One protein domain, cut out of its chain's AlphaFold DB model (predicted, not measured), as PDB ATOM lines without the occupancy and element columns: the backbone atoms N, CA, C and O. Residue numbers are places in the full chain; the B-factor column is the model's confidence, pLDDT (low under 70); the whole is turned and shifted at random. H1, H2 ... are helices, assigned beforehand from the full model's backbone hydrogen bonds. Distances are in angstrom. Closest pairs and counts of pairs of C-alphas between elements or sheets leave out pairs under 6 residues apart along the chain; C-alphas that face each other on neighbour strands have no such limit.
ATOM      1  N   TYR A 226     175.217 161.495 146.404       80.50
ATOM      2  CA  TYR A 226     175.256 160.548 145.290       80.50
ATOM      3  C   TYR A 226     174.190 159.462 145.461       80.50
ATOM      4  O   TYR A 226     173.364 159.294 144.564       80.50
ATOM      5  N   GLU A 227     174.142 158.794 146.618       81.56
ATOM      6  CA  GLU A 227     173.119 157.778 146.905       81.56
ATOM      7  C   GLU A 227     171.704 158.371 146.936       81.56
ATOM      8  O   GLU A 227     170.766 157.762 146.427       81.56
ATOM      9  N   GLN A 228     171.534 159.602 147.425       81.88
ATOM     10  CA  GLN A 228     170.239 160.284 147.396       81.88
ATOM     11  C   GLN A 228     169.770 160.607 145.965       81.88
ATOM     12  O   GLN A 228     168.576 160.548 145.662       81.88
ATOM     13  N   MET A 229     170.690 160.978 145.070       75.75
ATOM     14  CA  MET A 229     170.385 161.269 143.665       75.75
ATOM     15  C   MET A 229     170.299 160.016 142.793       75.75
ATOM     16  O   MET A 229     169.766 160.089 141.676       75.75
ATOM     17  N   ARG A 230     170.830 158.889 143.272       78.00
ATOM     18  CA  ARG A 230     170.842 157.615 142.570       78.00
ATOM     19  C   ARG A 230     169.412 157.173 142.304       78.00
ATOM     20  O   ARG A 230     168.626 156.884 143.198       78.00
ATOM     21  N   ILE A 231     169.073 157.105 141.024       77.00
ATOM     22  CA  ILE A 231     167.779 156.608 140.571       77.00
ATOM     23  C   ILE A 231     167.963 155.246 139.916       77.00
ATOM     24  O   ILE A 231     168.718 155.092 138.953       77.00
ATOM     25  N   ASN A 232     167.223 154.254 140.400       73.44
ATOM     26  CA  ASN A 232     167.085 153.003 139.673       73.44
ATOM     27  C   ASN A 232     166.211 153.237 138.446       73.44
ATOM     28  O   ASN A 232     165.192 153.930 138.492       73.44
ATOM     29  N   TYR A 233     166.604 152.652 137.321       67.50
ATOM     30  CA  TYR A 233     165.780 152.715 136.130       67.50
ATOM     31  C   TYR A 233     164.511 151.897 136.403       67.50
ATOM     32  O   TYR A 233     164.560 150.674 136.421       67.50
ATOM     33  N   GLN A 234     163.356 152.521 136.624       63.06
ATOM     34  CA  GLN A 234     162.064 151.824 136.667       63.06
ATOM     35  C   GLN A 234     161.395 151.855 135.289       63.06
ATOM     36  O   GLN A 234     161.668 152.727 134.462       63.06
ATOM     37  N   HIS A 235     160.556 150.856 135.007       53.81
ATOM     38  CA  HIS A 235     159.785 150.802 133.769       53.81
ATOM     39  C   HIS A 235     158.753 151.940 133.769       53.81
ATOM     40  O   HIS A 235     157.656 151.789 134.298       53.81
ATOM     41  N   GLU A 236     159.084 153.095 133.188       54.97
ATOM     42  CA  GLU A 236     158.074 154.125 132.930       54.97
ATOM     43  C   GLU A 236     157.102 153.605 131.866       54.97
ATOM     44  O   GLU A 236     157.423 153.525 130.680       54.97
ATOM     45  N   THR A 237     155.903 153.232 132.312       47.56
ATOM     46  CA  THR A 237     154.818 152.672 131.491       47.56
ATOM     47  C   THR A 237     154.208 153.686 130.517       47.56
ATOM     48  O   THR A 237     153.528 153.293 129.574       47.56
ATOM     49  N   LEU A 238     154.476 154.985 130.692       55.47
ATOM     50  CA  LEU A 238     153.915 156.059 129.872       55.47
ATOM     51  C   LEU A 238     155.013 156.807 129.111       55.47
ATOM     52  O   LEU A 238     155.843 157.502 129.700       55.47
ATOM     53  N   ALA A 239     154.959 156.731 127.778       56.53
ATOM     54  CA  ALA A 239     155.880 157.425 126.878       56.53
ATOM     55  C   ALA A 239     155.943 158.950 127.114       56.53
ATOM     56  O   ALA A 239     156.986 159.552 126.860       56.53
ATOM     57  N   SER A 240     154.870 159.569 127.634       55.00
ATOM     58  CA  SER A 240     154.820 161.014 127.905       55.00
ATOM     59  C   SER A 240     155.658 161.447 129.116       55.00
ATOM     60  O   SER A 240     156.222 162.538 129.099       55.00
ATOM     61  N   LYS A 241     155.815 160.595 130.142       65.00
ATOM     62  CA  LYS A 241     156.611 160.924 131.343       65.00
ATOM     63  C   LYS A 241     158.116 160.795 131.095       65.00
ATOM     64  O   LYS A 241     158.889 161.616 131.581       65.00
ATOM     65  N   ARG A 242     158.508 159.879 130.206       69.81
ATOM     66  CA  ARG A 242     159.908 159.600 129.849       69.81
ATOM     67  C   ARG A 242     160.683 160.797 129.311       69.81
ATOM     68  O   ARG A 242     161.881 160.925 129.558       69.81
ATOM     69  N   TYR A 243     160.019 161.655 128.540       73.88
ATOM     70  CA  TYR A 243     160.646 162.843 127.957       73.88
ATOM     71  C   TYR A 243     160.363 164.114 128.750       73.88
ATOM     72  O   TYR A 243     160.969 165.136 128.451       73.88
ATOM     73  N   ALA A 244     159.520 164.066 129.786       74.31
ATOM     74  CA  ALA A 244     159.177 165.240 130.581       74.31
ATOM     75  C   ALA A 244     160.411 165.973 131.153       74.31
ATOM     76  O   ALA A 244     160.443 167.198 131.059       74.31
ATOM     77  N   PRO A 245     161.467 165.297 131.662       75.31
ATOM     78  CA  PRO A 245     162.682 165.984 132.105       75.31
ATOM     79  C   PRO A 245     163.445 166.657 130.960       75.31
ATOM     80  O   PRO A 245     163.928 167.770 131.121       75.31
ATOM     81  N   ALA A 246     163.516 166.012 129.793       77.06
ATOM     82  CA  ALA A 246     164.179 166.574 128.617       77.06
ATOM     83  C   ALA A 246     163.396 167.763 128.039       77.06
ATOM     84  O   ALA A 246     163.997 168.735 127.593       77.06
ATOM     85  N   LEU A 247     162.061 167.713 128.099       78.88
ATOM     86  CA  LEU A 247     161.186 168.771 127.605       78.88
ATOM     87  C   LEU A 247     161.305 170.069 128.420       78.88
ATOM     88  O   LEU A 247     161.095 171.152 127.882       78.88
ATOM     89  N   LYS A 248     161.716 169.985 129.692       79.19
ATOM     90  CA  LYS A 248     161.978 171.167 130.528       79.19
ATOM     91  C   LYS A 248     163.098 172.051 129.976       79.19
ATOM     92  O   LYS A 248     163.086 173.250 130.234       79.19
ATOM     93  N   HIS A 249     164.019 171.495 129.186       79.06
ATOM     94  CA  HIS A 249     165.064 172.280 128.532       79.06
ATOM     95  C   HIS A 249     164.545 173.154 127.383       79.06
ATOM     96  O   HIS A 249     165.291 174.012 126.940       79.06
ATOM     97  N   PHE A 250     163.298 173.004 126.915       77.12
ATOM     98  CA  PHE A 250     162.713 173.926 125.925       77.12
ATOM     99  C   PHE A 250     162.107 175.188 126.549       77.12
ATOM    100  O   PHE A 250     161.716 176.101 125.827       77.12
ATOM    101  N   ILE A 251     162.034 175.274 127.881       80.50
ATOM    102  CA  ILE A 251     161.581 176.493 128.558       80.50
ATOM    103  C   ILE A 251     162.682 177.551 128.382       80.50
ATOM    104  O   ILE A 251     163.814 177.291 128.791       80.50
ATOM    105  N   PRO A 252     162.403 178.728 127.789       76.19
ATOM    106  CA  PRO A 252     163.438 179.647 127.305       76.19
ATOM    107  C   PRO A 252     164.375 180.137 128.414       76.19
ATOM    108  O   PRO A 252     165.598 180.084 128.259       76.19
ATOM    109  N   VAL A 253     163.814 180.540 129.557       79.31
ATOM    110  CA  VAL A 253     164.568 181.010 130.722       79.31
ATOM    111  C   VAL A 253     164.067 180.283 131.963       79.31
ATOM    112  O   VAL A 253     162.890 180.353 132.306       79.31
ATOM    113  N   ARG A 254     164.979 179.585 132.642       77.75
ATOM    114  CA  ARG A 254     164.746 178.952 133.942       77.75
ATOM    115  C   ARG A 254     165.923 179.308 134.835       77.75
ATOM    116  O   ARG A 254     167.063 179.001 134.496       77.75
ATOM    117  N   SER A 255     165.632 179.991 135.935       65.50
ATOM    118  CA  SER A 255     166.608 180.376 136.954       65.50
ATOM    119  C   SER A 255     166.193 179.728 138.268       65.50
ATOM    120  O   SER A 255     165.698 180.371 139.190       65.50
ATOM    121  N   GLU A 256     166.285 178.401 138.313       69.19
ATOM    122  CA  GLU A 256     166.131 177.680 139.571       69.19
ATOM    123  C   GLU A 256     167.474 177.646 140.289       69.19
ATOM    124  O   GLU A 256     168.502 177.326 139.689       69.19
ATOM    125  N   LYS A 257     167.467 177.962 141.588       67.69
ATOM    126  CA  LYS A 257     168.669 177.856 142.414       67.69
ATOM    127  C   LYS A 257     169.132 176.393 142.431       67.69
ATOM    128  O   LYS A 257     168.364 175.476 142.741       67.69
ATOM    129  N   CYS A 258     170.389 176.179 142.063       69.75
ATOM    130  CA  CYS A 258     171.042 174.880 142.132       69.75
ATOM    131  C   CYS A 258     171.821 174.791 143.443       69.75
ATOM    132  O   CYS A 258     172.457 175.772 143.836       69.75
ATOM    133  N   ALA A 259     171.758 173.646 144.125       74.81
ATOM    134  CA  ALA A 259     172.622 173.427 145.277       74.81
ATOM    135  C   ALA A 259     174.097 173.415 144.817       74.81
ATOM    136  O   ALA A 259     174.356 173.050 143.666       74.81
ATOM    137  N   PRO A 260     175.068 173.786 145.674       70.56
ATOM    138  CA  PRO A 260     176.477 173.923 145.279       70.56
ATOM    139  C   PRO A 260     177.092 172.658 144.661       70.56
ATOM    140  O   PRO A 260     177.956 172.758 143.794       70.56
ATOM    141  N   LEU A 261     176.622 171.486 145.098       76.56
ATOM    142  CA  LEU A 261     177.097 170.161 144.689       76.56
ATOM    143  C   LEU A 261     176.283 169.538 143.545       76.56
ATOM    144  O   LEU A 261     176.704 168.537 142.970       76.56
ATOM    145  N   GLU A 262     175.124 170.100 143.201       80.75
ATOM    146  CA  GLU A 262     174.279 169.596 142.119       80.75
ATOM    147  C   GLU A 262     174.716 170.167 140.766       80.75
ATOM    148  O   GLU A 262     175.083 171.335 140.650       80.75
ATOM    149  N   MET A 263     174.607 169.359 139.710       84.50
ATOM    150  CA  MET A 263     174.881 169.799 138.343       84.50
ATOM    151  C   MET A 263     173.840 170.824 137.850       84.50
ATOM    152  O   MET A 263     172.677 170.459 137.638       84.50
ATOM    153  N   PRO A 264     174.239 172.081 137.555       84.69
ATOM    154  CA  PRO A 264     173.300 173.141 137.171       84.69
ATOM    155  C   PRO A 264     172.532 172.843 135.887       84.69
ATOM    156  O   PRO A 264     171.393 173.278 135.724       84.69
ATOM    157  N   VAL A 265     173.138 172.069 134.983       84.12
ATOM    158  CA  VAL A 265     172.603 171.756 133.654       84.12
ATOM    159  C   VAL A 265     171.163 171.230 133.692       84.12
ATOM    160  O   VAL A 265     170.377 171.604 132.829       84.12
ATOM    161  N   ASP A 266     170.753 170.462 134.706       81.19
ATOM    162  CA  ASP A 266     169.398 169.883 134.789       81.19
ATOM    163  C   ASP A 266     168.305 170.904 135.146       81.19
ATOM    164  O   ASP A 266     167.114 170.678 134.905       81.19
ATOM    165  N   LYS A 267     168.707 172.048 135.705       81.88
ATOM    166  CA  LYS A 267     167.827 173.153 136.103       81.88
ATOM    167  C   LYS A 267     167.865 174.325 135.116       81.88
ATOM    168  O   LYS A 267     167.125 175.291 135.292       81.88
ATOM    169  N   THR A 268     168.669 174.230 134.057       84.00
ATOM    170  CA  THR A 268     168.817 175.296 133.055       84.00
ATOM    171  C   THR A 268     167.665 175.343 132.055       84.00
ATOM    172  O   THR A 268     167.115 174.312 131.654       84.00
ATOM    173  N   GLY A 269     167.310 176.565 131.648       85.50
ATOM    174  CA  GLY A 269     166.431 176.817 130.503       85.50
ATOM    175  C   GLY A 269     167.173 176.684 129.171       85.50
ATOM    176  O   GLY A 269     168.399 176.579 129.141       85.50
ATOM    177  N   MET A 270     166.432 176.738 128.068       83.06
ATOM    178  CA  MET A 270     166.919 176.505 126.707       83.06
ATOM    179  C   MET A 270     168.109 177.384 126.346       83.06
ATOM    180  O   MET A 270     169.107 176.879 125.841       83.06
ATOM    181  N   VAL A 271     168.037 178.687 126.635       83.56
ATOM    182  CA  VAL A 271     169.097 179.636 126.262       83.56
ATOM    183  C   VAL A 271     170.388 179.326 127.019       83.56
ATOM    184  O   VAL A 271     171.451 179.226 126.412       83.56
ATOM    185  N   SER A 272     170.297 179.086 128.330       87.50
ATOM    186  CA  SER A 272     171.466 178.750 129.151       87.50
ATOM    187  C   SER A 272     172.060 177.387 128.793       87.50
ATOM    188  O   SER A 272     173.280 177.243 128.745       87.50
ATOM    189  N   TYR A 273     171.206 176.406 128.487       87.25
ATOM    190  CA  TYR A 273     171.617 175.086 128.020       87.25
ATOM    191  C   TYR A 273     172.355 175.162 126.675       87.25
ATOM    192  O   TYR A 273     173.406 174.550 126.517       87.25
ATOM    193  N   THR A 274     171.838 175.966 125.741       86.56
ATOM    194  CA  THR A 274     172.385 176.148 124.387       86.56
ATOM    195  C   THR A 274     173.698 176.922 124.376       86.56
ATOM    196  O   THR A 274     174.642 176.536 123.696       86.56
ATOM    197  N   MET A 275     173.758 178.027 125.123       88.06
ATOM    198  CA  MET A 275     174.942 178.886 125.204       88.06
ATOM    199  C   MET A 275     175.996 178.349 126.179       88.06
ATOM    200  O   MET A 275     177.017 178.996 126.383       88.06
ATOM    201  N   PHE A 276     175.738 177.206 126.826       90.06
ATOM    202  CA  PHE A 276     176.578 176.642 127.885       90.06
ATOM    203  C   PHE A 276     176.876 177.631 129.028       90.06
ATOM    204  O   PHE A 276     177.865 177.488 129.746       90.06
ATOM    205  N   SER A 277     176.003 178.621 129.254       89.81
ATOM    206  CA  SER A 277     176.255 179.699 130.224       89.81
ATOM    207  C   SER A 277     176.274 179.213 131.676       89.81
ATOM    208  O   SER A 277     176.850 179.856 132.551       89.81
ATOM    209  N   TRP A 278     175.690 178.044 131.939       87.19
ATOM    210  CA  TRP A 278     175.754 177.377 133.237       87.19
ATOM    211  C   TRP A 278     177.170 176.922 133.620       87.19
ATOM    212  O   TRP A 278     177.437 176.701 134.800       87.19
ATOM    213  N   MET A 279     178.080 176.805 132.648       88.81
ATOM    214  CA  MET A 279     179.482 176.446 132.866       88.81
ATOM    215  C   MET A 279     180.343 177.662 133.240       88.81
ATOM    216  O   MET A 279     181.333 177.515 133.958       88.81
ATOM    217  N   THR A 280     179.939 178.874 132.845       91.00
ATOM    218  CA  THR A 280     180.627 180.141 133.155       91.00
ATOM    219  C   THR A 280     181.023 180.304 134.632       91.00
ATOM    220  O   THR A 280     182.185 180.626 134.884       91.00
ATOM    221  N   PRO A 281     180.156 180.062 135.641       87.44
ATOM    222  CA  PRO A 281     180.553 180.197 137.047       87.44
ATOM    223  C   PRO A 281     181.609 179.174 137.497       87.44
ATOM    224  O   PRO A 281     182.357 179.448 138.437       87.44
ATOM    225  N   ILE A 282     181.669 178.002 136.858       86.56
ATOM    226  CA  ILE A 282     182.688 176.977 137.129       86.56
ATOM    227  C   ILE A 282     184.011 177.412 136.494       86.56
ATOM    228  O   ILE A 282     185.031 177.439 137.175       86.56
ATOM    229  N   MET A 283     183.983 177.858 135.233       90.44
ATOM    230  CA  MET A 283     185.170 178.372 134.536       90.44
ATOM    231  C   MET A 283     185.774 179.592 135.233       90.44
ATOM    232  O   MET A 283     186.989 179.706 135.352       90.44
ATOM    233  N   TRP A 284     184.934 180.495 135.738       90.94
ATOM    234  CA  TRP A 284     185.405 181.677 136.453       90.94
ATOM    235  C   TRP A 284     186.075 181.326 137.786       90.94
ATOM    236  O   TRP A 284     187.076 181.939 138.157       90.94
ATOM    237  N   ARG A 285     185.556 180.320 138.505       86.81
ATOM    238  CA  ARG A 285     186.216 179.778 139.701       86.81
ATOM    239  C   ARG A 285     187.546 179.119 139.351       86.81
ATOM    240  O   ARG A 285     188.541 179.454 139.986       86.81
ATOM    241  N   ALA A 286     187.564 178.297 138.302       90.94
ATOM    242  CA  ALA A 286     188.766 177.644 137.794       90.94
ATOM    243  C   ALA A 286     189.882 178.643 137.486       90.94
ATOM    244  O   ALA A 286     191.014 178.464 137.919       90.94
ATOM    245  N   TYR A 287     189.539 179.728 136.791       93.50
ATOM    246  CA  TYR A 287     190.480 180.788 136.446       93.50
ATOM    247  C   TYR A 287     191.052 181.495 137.683       93.50
ATOM    248  O   TYR A 287     192.229 181.832 137.714       93.50
ATOM    249  N   LYS A 288     190.227 181.728 138.714       92.69
ATOM    250  CA  LYS A 288     190.637 182.496 139.898       92.69
ATOM    251  C   LYS A 288     191.366 181.689 140.965       92.69
ATOM    252  O   LYS A 288     192.203 182.253 141.659       92.69
ATOM    253  N   LYS A 289     190.969 180.437 141.186       88.94
ATOM    254  CA  LYS A 289     191.395 179.639 142.349       88.94
ATOM    255  C   LYS A 289     191.956 178.265 141.978       88.94
ATOM    256  O   LYS A 289     192.374 177.537 142.870       88.94
ATOM    257  N   GLY A 290     191.958 177.905 140.695       88.19
ATOM    258  CA  GLY A 290     192.093 176.512 140.280       88.19
ATOM    259  C   GLY A 290     190.797 175.727 140.507       88.19
ATOM    260  O   GLY A 290     189.779 176.276 140.934       88.19
ATOM    261  N   LEU A 291     190.827 174.443 140.163       86.19
ATOM    262  CA  LEU A 291     189.738 173.491 140.385       86.19
ATOM    263  C   LEU A 291     190.303 172.289 141.134       86.19
ATOM    264  O   LEU A 291     191.218 171.636 140.631       86.19
ATOM    265  N   THR A 292     189.733 171.972 142.291       84.94
ATOM    266  CA  THR A 292     189.926 170.669 142.937       84.94
ATOM    267  C   THR A 292     188.768 169.732 142.580       84.94
ATOM    268  O   THR A 292     187.717 170.157 142.092       84.94
ATOM    269  N   GLN A 293     188.939 168.428 142.811       78.12
ATOM    270  CA  GLN A 293     187.877 167.438 142.583       78.12
ATOM    271  C   GLN A 293     186.629 167.707 143.449       78.12
ATOM    272  O   GLN A 293     185.509 167.383 143.047       78.12
ATOM    273  N   GLU A 294     186.810 168.346 144.604       77.75
ATOM    274  CA  GLU A 294     185.745 168.703 145.546       77.75
ATOM    275  C   GLU A 294     184.861 169.849 145.028       77.75
ATOM    276  O   GLU A 294     183.649 169.838 145.250       77.75
ATOM    277  N   ASP A 295     185.430 170.780 144.252       79.50
ATOM    278  CA  ASP A 295     184.706 171.898 143.633       79.50
ATOM    279  C   ASP A 295     183.801 171.469 142.467       79.50
ATOM    280  O   ASP A 295     182.934 172.236 142.021       79.50
ATOM    281  N   MET A 296     183.997 170.252 141.950       82.94
ATOM    282  CA  MET A 296     183.248 169.752 140.805       82.94
ATOM    283  C   MET A 296     181.865 169.242 141.225       82.94
ATOM    284  O   MET A 296     181.767 168.377 142.097       82.94
ATOM    285  N   PRO A 297     180.777 169.714 140.597       84.19
ATOM    286  CA  PRO A 297     179.431 169.220 140.879       84.19
ATOM    287  C   PRO A 297     179.266 167.730 140.536       84.19
ATOM    288  O   PRO A 297     179.899 167.199 139.622       84.19
ATOM    289  N   ILE A 298     178.391 167.045 141.275       85.00
ATOM    290  CA  ILE A 298     178.099 165.618 141.104       85.00
ATOM    291  C   ILE A 298     177.268 165.406 139.840       85.00
ATOM    292  O   ILE A 298     176.261 166.079 139.636       85.00
ATOM    293  N   CYS A 299     177.662 164.424 139.023       85.38
ATOM    294  CA  CYS A 299     177.010 164.074 137.763       85.38
ATOM    295  C   CYS A 299     175.473 164.051 137.859       85.38
ATOM    296  O   CYS A 299     174.899 163.512 138.804       85.38
ATOM    297  N   SER A 300     174.807 164.578 136.826       86.00
ATOM    298  CA  SER A 300     173.349 164.505 136.693       86.00
ATOM    299  C   SER A 300     172.852 163.070 136.852       86.00
ATOM    300  O   SER A 300     173.381 162.149 136.221       86.00
ATOM    301  N   LYS A 301     171.755 162.898 137.592       84.38
ATOM    302  CA  LYS A 301     171.057 161.615 137.779       84.38
ATOM    303  C   LYS A 301     170.699 160.892 136.474       84.38
ATOM    304  O   LYS A 301     170.639 159.668 136.436       84.38
ATOM    305  N   TYR A 302     170.476 161.634 135.385       84.19
ATOM    306  CA  TYR A 302     170.157 161.063 134.070       84.19
ATOM    307  C   TYR A 302     171.403 160.706 133.247       84.19
ATOM    308  O   TYR A 302     171.313 159.936 132.284       84.19
ATOM    309  N   ASP A 303     172.550 161.281 133.601       88.62
ATOM    310  CA  ASP A 303     173.844 161.070 132.948       88.62
ATOM    311  C   ASP A 303     174.699 160.027 133.703       88.62
ATOM    312  O   ASP A 303     175.651 159.494 133.134       88.62
TER     313      ASP A 303
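What this domain is: This is residues 226 to 303 of the 596 residues of the protein "Multidrug resistance-associated protein 5-like" of Hirondellea gigas (UniProt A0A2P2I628). What shape is this? Short helices H2, H3, H5 and H6 make a loose V, with H4 between its arms and residues 290 to 303 folding back across its open side; residues 234 to 244 stick out. What builds it? The 78 printed residues hold H1 to H6 in order, all helix, with under half in named elements. The radius of gyration of the C-alphas is 14.5 A, the spans 47 by 31 by 17 A.

Where its parts are: Where are the helices? H1 is residues 226 to 229, from C-alpha 226 at (175.256, 160.548, 145.290); H2 239 to 242; H3 244 to 250; H4 264 to 267; H5 270 to 274. Which is longest? H6, residues 280 to 289, spans 14.2 A to C-alpha 289 at (191.395, 179.639, 142.349).

How they stand to each other: Which touch? H3 and H5 only just touch, with 3 pairs of C-alphas within 8 A, closest His 249 and Met 270 at 5.0 A. Are backbones helical? Every O i to N i+4 pair is within hydrogen-bond range in H5 and H6; H3 has 1 of 3, and 4 of 4 O i to N i+3.

The domain as a whole: Which link is long? H3 to H4, 13 residues. Where is pLDDT under 70? Residues 233 to 242 and 255 to 258; the printed part has no cut.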